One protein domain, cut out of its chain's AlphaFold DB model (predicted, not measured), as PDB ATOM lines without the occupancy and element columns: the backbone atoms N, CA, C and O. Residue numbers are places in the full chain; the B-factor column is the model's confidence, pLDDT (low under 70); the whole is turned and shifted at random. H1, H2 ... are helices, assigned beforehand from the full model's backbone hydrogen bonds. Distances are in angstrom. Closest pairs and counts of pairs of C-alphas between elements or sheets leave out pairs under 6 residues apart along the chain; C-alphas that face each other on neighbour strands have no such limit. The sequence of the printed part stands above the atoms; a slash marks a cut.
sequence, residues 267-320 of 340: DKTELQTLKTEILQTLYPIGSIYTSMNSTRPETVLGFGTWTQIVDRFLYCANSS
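What this domain is: This is residues 267 to 320 of the 340 residues of an uncharacterized protein of Trichomonas vaginalis (UniProt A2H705). With little regular structure, the domain is a straight helix, H1, that makes one end of the longest axis, followed by a wandering chain that folds back through the single short helix H2. From there the chain runs to the other end, where residues 315 to 320 stick out as a free tail. The printed part has 54 residues with two named helices, H1 then H2, and no named strand; the class is all helix, with 20 residues in named elements. It is loose, with a radius of gyration of the C-alphas of 13.9 A, and flat, spanning 44 by 27 by 15 A.

Where its parts are: H1, residues 268 to 282, measures 21.4 A from C-alpha 268 at (-32.287, 18.993, 6.038) to C-alpha 282. H2, residues 297 to 301, measures 5.7 A and ends at C-alpha 301 at (-39.422, 32.029, 13.646).

How they stand to each other: H1 and H2 are only just apart, their closest C-alphas 8.0 A from each other. In H1 and H2 every O i to N i+4 pair is within hydrogen-bond range.

The domain as a whole: The C-alphas of Asp 267 and Asn 318, the two farthest apart, are 45.2 A apart. The printed part has no cut; the link from H1 to H2, 14 residues, is long. Residues 267 to 269, 271 and 320 have pLDDT under 70.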
ATOM      1  N   ASP A 267     -28.411  16.392   6.382       60.62
ATOM      2  CA  ASP A 267     -29.817  16.012   6.272       60.62
ATOM      3  C   ASP A 267     -30.715  17.188   6.693       60.62
ATOM      4  O   ASP A 267     -30.625  17.672   7.825       60.62
ATOM      5  N   LYS A 268     -31.524  17.747   5.777       60.56
ATOM      6  CA  LYS A 268     -32.287  18.993   6.038       60.56
ATOM      7  C   LYS A 268     -33.085  18.898   7.342       60.56
ATOM      8  O   LYS A 268     -33.294  19.904   8.014       60.56
ATOM      9  N   THR A 269     -33.495  17.686   7.694       67.19
ATOM     10  CA  THR A 269     -34.156  17.309   8.941       67.19
ATOM     11  C   THR A 269     -33.307  17.600  10.184       67.19
ATOM     12  O   THR A 269     -33.824  18.180  11.139       67.19
ATOM     13  N   GLU A 270     -32.012  17.282  10.182       70.12
ATOM     14  CA  GLU A 270     -31.092  17.565  11.295       70.12
ATOM     15  C   GLU A 270     -30.914  19.072  11.496       70.12
ATOM     16  O   GLU A 270     -30.991  19.569  12.619       70.12
ATOM     17  N   LEU A 271     -30.775  19.833  10.405       68.44
ATOM     18  CA  LEU A 271     -30.637  21.289  10.482       68.44
ATOM     19  C   LEU A 271     -31.914  21.967  11.012       68.44
ATOM     20  O   LEU A 271     -31.835  22.919  11.791       68.44
ATOM     21  N   GLN A 272     -33.096  21.478  10.622       73.81
ATOM     22  CA  GLN A 272     -34.371  21.969  11.164       73.81
ATOM     23  C   GLN A 272     -34.568  21.572  12.633       73.81
ATOM     24  O   GLN A 272     -35.118  22.356  13.411       73.81
ATOM     25  N   THR A 273     -34.087  20.391  13.024       76.94
ATOM     26  CA  THR A 273     -34.117  19.924  14.417       76.94
ATOM     27  C   THR A 273     -33.238  20.816  15.288       76.94
ATOM     28  O   THR A 273     -33.730  21.400  16.251       76.94
ATOM     29  N   LEU A 274     -31.993  21.068  14.876       76.25
ATOM     30  CA  LEU A 274     -31.078  21.963  15.586       76.25
ATOM     31  C   LEU A 274     -31.626  23.395  15.688       76.25
ATOM     32  O   LEU A 274     -31.569  24.019  16.749       76.25
ATOM     33  N   LYS A 275     -32.213  23.923  14.602       77.12
ATOM     34  CA  LYS A 275     -32.888  25.232  14.616       77.12
ATOM     35  C   LYS A 275     -33.997  25.272  15.675       77.12
ATOM     36  O   LYS A 275     -34.122  26.261  16.397       77.12
ATOM     37  N   THR A 276     -34.793  24.211  15.757       82.12
ATOM     38  CA  THR A 276     -35.900  24.080  16.711       82.12
ATOM     39  C   THR A 276     -35.391  24.032  18.152       82.12
ATOM     40  O   THR A 276     -35.901  24.768  18.994       82.12
ATOM     41  N   GLU A 277     -34.352  23.245  18.431       81.56
ATOM     42  CA  GLU A 277     -33.753  23.107  19.768       81.56
ATOM     43  C   GLU A 277     -33.139  24.420  20.280       81.56
ATOM     44  O   GLU A 277     -33.363  24.824  21.428       81.56
ATOM     45  N   ILE A 278     -32.422  25.145  19.415       78.69
ATOM     46  CA  ILE A 278     -31.851  26.455  19.761       78.69
ATOM     47  C   ILE A 278     -32.972  27.460  20.064       78.69
ATOM     48  O   ILE A 278     -32.917  28.171  21.069       78.69
ATOM     49  N   LEU A 279     -34.017  27.510  19.228       80.94
ATOM     50  CA  LEU A 279     -35.135  28.435  19.428       80.94
ATOM     51  C   LEU A 279     -35.978  28.091  20.663       80.94
ATOM     52  O   LEU A 279     -36.435  29.009  21.337       80.94
ATOM     53  N   GLN A 280     -36.136  26.810  21.005       84.69
ATOM     54  CA  GLN A 280     -36.772  26.378  22.256       84.69
ATOM     55  C   GLN A 280     -35.985  26.816  23.490       84.69
ATOM     56  O   GLN A 280     -36.580  27.205  24.492       84.69
ATOM     57  N   THR A 281     -34.655  26.787  23.408       77.75
ATOM     58  CA  THR A 281     -33.778  27.227  24.501       77.75
ATOM     59  C   THR A 281     -33.876  28.738  24.721       77.75
ATOM     60  O   THR A 281     -33.908  29.201  25.859       77.75
ATOM     61  N   LEU A 282     -33.958  29.517  23.640       81.25
ATOM     62  CA  LEU A 282     -34.108  30.975  23.707       81.25
ATOM     63  C   LEU A 282     -35.528  31.403  24.107       81.25
ATOM     64  O   LEU A 282     -35.703  32.391  24.820       81.25
ATOM     65  N   TYR A 283     -36.542  30.659  23.660       87.50
ATOM     66  CA  TYR A 283     -37.952  30.951  23.891       87.50
ATOM     67  C   TYR A 283     -38.693  29.737  24.473       87.50
ATOM     68  O   TYR A 283     -39.507  29.120  23.776       87.50
ATOM     69  N   PRO A 284     -38.455  29.395  25.754       90.31
ATOM     70  CA  PRO A 284     -39.244  28.377  26.436       90.31
ATOM     71  C   PRO A 284     -40.730  28.758  26.515       90.31
ATOM     72  O   PRO A 284     -41.134  29.906  26.305       90.31
ATOM     73  N   ILE A 285     -41.578  27.784  26.847       89.94
ATOM     74  CA  ILE A 285     -43.019  28.011  27.018       89.94
ATOM     75  C   ILE A 285     -43.248  29.109  28.068       89.94
ATOM     76  O   ILE A 285     -42.785  29.007  29.202       89.94
ATOM     77  N   GLY A 286     -43.997  30.145  27.683       87.06
ATOM     78  CA  GLY A 286     -44.257  31.323  28.515       87.06
ATOM     79  C   GLY A 286     -43.349  32.518  28.222       87.06
ATOM     80  O   GLY A 286     -43.578  33.590  28.781       87.06
ATOM     81  N   SER A 287     -42.369  32.375  27.325       90.69
ATOM     82  CA  SER A 287     -41.570  33.499  26.848       90.69
ATOM     83  C   SER A 287     -42.418  34.564  26.163       90.69
ATOM     84  O   SER A 287     -43.352  34.279  25.413       90.69
ATOM     85  N   ILE A 288     -42.047  35.818  26.403       90.88
ATOM     86  CA  ILE A 288     -42.680  36.980  25.790       90.88
ATOM     87  C   ILE A 288     -41.832  37.407  24.594       90.88
ATOM     88  O   ILE A 288     -40.640  37.673  24.733       90.88
ATOM     89  N   TYR A 289     -42.460  37.493  23.425       89.75
ATOM     90  CA  TYR A 289     -41.854  38.017  22.207       89.75
ATOM     91  C   TYR A 289     -42.498  39.358  21.851       89.75
ATOM     92  O   TYR A 289     -43.722  39.456  21.750       89.75
ATOM     93  N   THR A 290     -41.676  40.388  21.656       90.44
ATOM     94  CA  THR A 290     -42.109  41.727  21.245       90.44
ATOM     95  C   THR A 290     -41.485  42.074  19.896       90.44
ATOM     96  O   THR A 290     -40.309  41.813  19.650       90.44
ATOM     97  N   SER A 291     -42.280  42.636  18.987       87.44
ATOM     98  CA  SER A 291     -41.823  43.016  17.651       87.44
ATOM     99  C   SER A 291     -42.646  44.180  17.116       87.44
ATOM    100  O   SER A 291     -43.822  44.317  17.444       87.44
ATOM    101  N   MET A 292     -42.015  45.001  16.277       88.75
ATOM    102  CA  MET A 292     -42.678  46.068  15.517       88.75
ATOM    103  C   MET A 292     -43.330  45.543  14.227       88.75
ATOM    104  O   MET A 292     -44.002  46.292  13.524       88.75
ATOM    105  N   ASN A 293     -43.117  44.267  13.896       85.12
ATOM    106  CA  ASN A 293     -43.732  43.613  12.749       85.12
ATOM    107  C   ASN A 293     -45.107  43.047  13.143       85.12
ATOM    108  O   ASN A 293     -45.241  42.405  14.183       85.12
ATOM    109  N   SER A 294     -46.120  43.249  12.298       87.25
ATOM    110  CA  SER A 294     -47.471  42.700  12.484       87.25
ATOM    111  C   SER A 294     -47.580  41.201  12.175       87.25
ATOM    112  O   SER A 294     -48.617  40.589  12.432       87.25
ATOM    113  N   THR A 295     -46.524  40.596  11.628       91.38
ATOM    114  CA  THR A 295     -46.471  39.168  11.305       91.38
ATOM    115  C   THR A 295     -46.396  38.324  12.577       91.38
ATOM    116  O   THR A 295     -45.648  38.628  13.508       91.38
ATOM    117  N   ARG A 296     -47.157  37.225  12.609       89.00
ATOM    118  CA  ARG A 296     -47.190  36.296  13.746       89.00
ATOM    119  C   ARG A 296     -45.804  35.660  13.970       89.00
ATOM    120  O   ARG A 296     -45.168  35.258  12.992       89.00
ATOM    121  N   PRO A 297     -45.341  35.497  15.224       91.12
ATOM    122  CA  PRO A 297     -44.006  34.954  15.497       91.12
ATOM    123  C   PRO A 297     -43.802  33.529  14.968       91.12
ATOM    124  O   PRO A 297     -42.701  33.194  14.548       91.12
ATOM    125  N   GLU A 298     -44.862  32.716  14.899       91.81
ATOM    126  CA  GLU A 298     -44.823  31.375  14.292       91.81
ATOM    127  C   GLU A 298     -44.354  31.401  12.828       91.81
ATOM    128  O   GLU A 298     -43.621  30.515  12.403       91.81
ATOM    129  N   THR A 299     -44.713  32.441  12.069       89.50
ATOM    130  CA  THR A 299     -44.329  32.598  10.660       89.50
ATOM    131  C   THR A 299     -42.894  33.100  10.526       89.50
ATOM    132  O   THR A 299     -42.168  32.662   9.641       89.50
ATOM    133  N   VAL A 300     -42.471  34.008  11.410       87.81
ATOM    134  CA  VAL A 300     -41.126  34.607  11.371       87.81
ATOM    135  C   VAL A 300     -40.070  33.628  11.885       87.81
ATOM    136  O   VAL A 300     -39.015  33.468  11.279       87.81
ATOM    137  N   LEU A 301     -40.349  32.960  13.003       87.00
ATOM    138  CA  LEU A 301     -39.422  32.029  13.646       87.00
ATOM    139  C   LEU A 301     -39.528  30.621  13.036       87.00
ATOM    140  O   LEU A 301     -38.547  29.873  13.019       87.00
ATOM    141  N   GLY A 302     -40.691  30.268  12.478       87.25
ATOM    142  CA  GLY A 302     -40.975  28.923  11.972       87.25
ATOM    143  C   GLY A 302     -41.099  27.884  13.088       87.25
ATOM    144  O   GLY A 302     -40.836  26.711  12.845       87.25
ATOM    145  N   PHE A 303     -41.414  28.314  14.315       89.50
ATOM    146  CA  PHE A 303     -41.447  27.472  15.511       89.50
ATOM    147  C   PHE A 303     -42.473  27.972  16.547       89.50
ATOM    148  O   PHE A 303     -42.694  29.179  16.690       89.50
ATOM    149  N   GLY A 304     -43.021  27.033  17.327       90.25
ATOM    150  CA  GLY A 304     -43.820  27.293  18.524       90.25
ATOM    151  C   GLY A 304     -45.268  27.698  18.245       90.25
ATOM    152  O   GLY A 304     -45.662  27.988  17.119       90.25
ATOM    153  N   THR A 305     -46.078  27.719  19.303       93.50
ATOM    154  CA  THR A 305     -47.450  28.242  19.274       93.50
ATOM    155  C   THR A 305     -47.496  29.543  20.056       93.50
ATOM    156  O   THR A 305     -47.135  29.574  21.232       93.50
ATOM    157  N   TRP A 306     -47.953  30.616  19.413       93.94
ATOM    158  CA  TRP A 306     -47.902  31.962  19.977       93.94
ATOM    159  C   TRP A 306     -49.305  32.535  20.177       93.94
ATOM    160  O   TRP A 306     -50.140  32.523  19.271       93.94
ATOM    161  N   THR A 307     -49.547  33.070  21.375       91.88
ATOM    162  CA  THR A 307     -50.793  33.763  21.731       91.88
ATOM    163  C   THR A 307     -50.516  35.251  21.880       91.88
ATOM    164  O   THR A 307     -49.585  35.646  22.579       91.88
ATOM    165  N   GLN A 308     -51.318  36.080  21.216       92.06
ATOM    166  CA  GLN A 308     -51.149  37.528  21.257       92.06
ATOM    167  C   GLN A 308     -51.640  38.102  22.594       92.06
ATOM    168  O   GLN A 308     -52.704  37.728  23.084       92.06
ATOM    169  N   ILE A 309     -50.882  39.047  23.154       88.56
ATOM    170  CA  ILE A 309     -51.271  39.834  24.329       88.56
ATOM    171  C   ILE A 309     -51.532  41.266  23.855       88.56
ATOM    172  O   ILE A 309     -50.629  41.916  23.334       88.56
ATOM    173  N   VAL A 310     -52.762  41.751  24.019       87.75
ATOM    174  CA  VAL A 310     -53.195  43.106  23.628       87.75
ATOM    175  C   VAL A 310     -53.903  43.802  24.787       87.75
ATOM    176  O   VAL A 310     -54.373  43.135  25.710       87.75
ATOM    177  N   ASP A 311     -53.965  45.137  24.743       87.19
ATOM    178  CA  ASP A 311     -54.650  45.980  25.739       87.19
ATOM    179  C   ASP A 311     -54.184  45.781  27.196       87.19
ATOM    180  O   ASP A 311     -54.943  45.988  28.144       87.19
ATOM    181  N   ARG A 312     -52.924  45.373  27.393       85.94
ATOM    182  CA  ARG A 312     -52.320  45.113  28.707       85.94
ATOM    183  C   ARG A 312     -50.887  45.633  28.745       85.94
ATOM    184  O   ARG A 312     -50.199  45.620  27.729       85.94
ATOM    185  N   PHE A 313     -50.432  46.032  29.928       84.94
ATOM    186  CA  PHE A 313     -49.028  46.345  30.192       84.94
ATOM    187  C   PHE A 313     -48.405  45.222  31.020       84.94
ATOM    188  O   PHE A 313     -49.087  44.585  31.824       84.94
ATOM    189  N   LEU A 314     -47.114  44.972  30.816       86.06
ATOM    190  CA  LEU A 314     -46.368  44.011  31.623       86.06
ATOM    191  C   LEU A 314     -45.992  44.654  32.957       86.06
ATOM    192  O   LEU A 314     -45.474  45.771  32.987       86.06
ATOM    193  N   TYR A 315     -46.243  43.938  34.048       84.50
ATOM    194  CA  TYR A 315     -45.895  44.358  35.400       84.50
ATOM    195  C   TYR A 315     -45.137  43.232  36.100       84.50
ATOM    196  O   TYR A 315     -45.601  42.091  36.132       84.50
ATOM    197  N   CYS A 316     -43.959  43.545  36.639       83.19
ATOM    198  CA  CYS A 316     -43.146  42.584  37.375       83.19
ATOM    199  C   CYS A 316     -43.767  42.348  38.756       83.19
ATOM    200  O   CYS A 316     -43.727  43.233  39.608       83.19
ATOM    201  N   ALA A 317     -44.339  41.163  38.970       77.94
ATOM    202  CA  ALA A 317     -44.982  40.777  40.222       77.94
ATOM    203  C   ALA A 317     -44.296  39.559  40.855       77.94
ATOM    204  O   ALA A 317     -43.749  38.705  40.158       77.94
ATOM    205  N   ASN A 318     -44.379  39.464  42.184       78.75
ATOM    206  CA  ASN A 318     -43.860  38.323  42.948       78.75
ATOM    207  C   ASN A 318     -44.793  37.095  42.904       78.75
ATOM    208  O   ASN A 318     -44.407  36.017  43.348       78.75
ATOM    209  N   SER A 319     -46.008  37.244  42.371       72.44
ATOM    210  CA  SER A 319     -46.964  36.168  42.103       72.44
ATOM    211  C   SER A 319     -47.355  36.172  40.621       72.44
ATOM    212  O   SER A 319     -47.478  37.213  39.979       72.44
ATOM    213  N   SER A 320     -47.507  34.980  40.047       67.94
ATOM    214  CA  SER A 320     -47.807  34.797  38.626       67.94
ATOM    215  C   SER A 320     -49.323  34.835  38.374       67.94
ATOM    216  O   SER A 320     -50.075  34.232  39.135       67.94
TER     217      SER A 320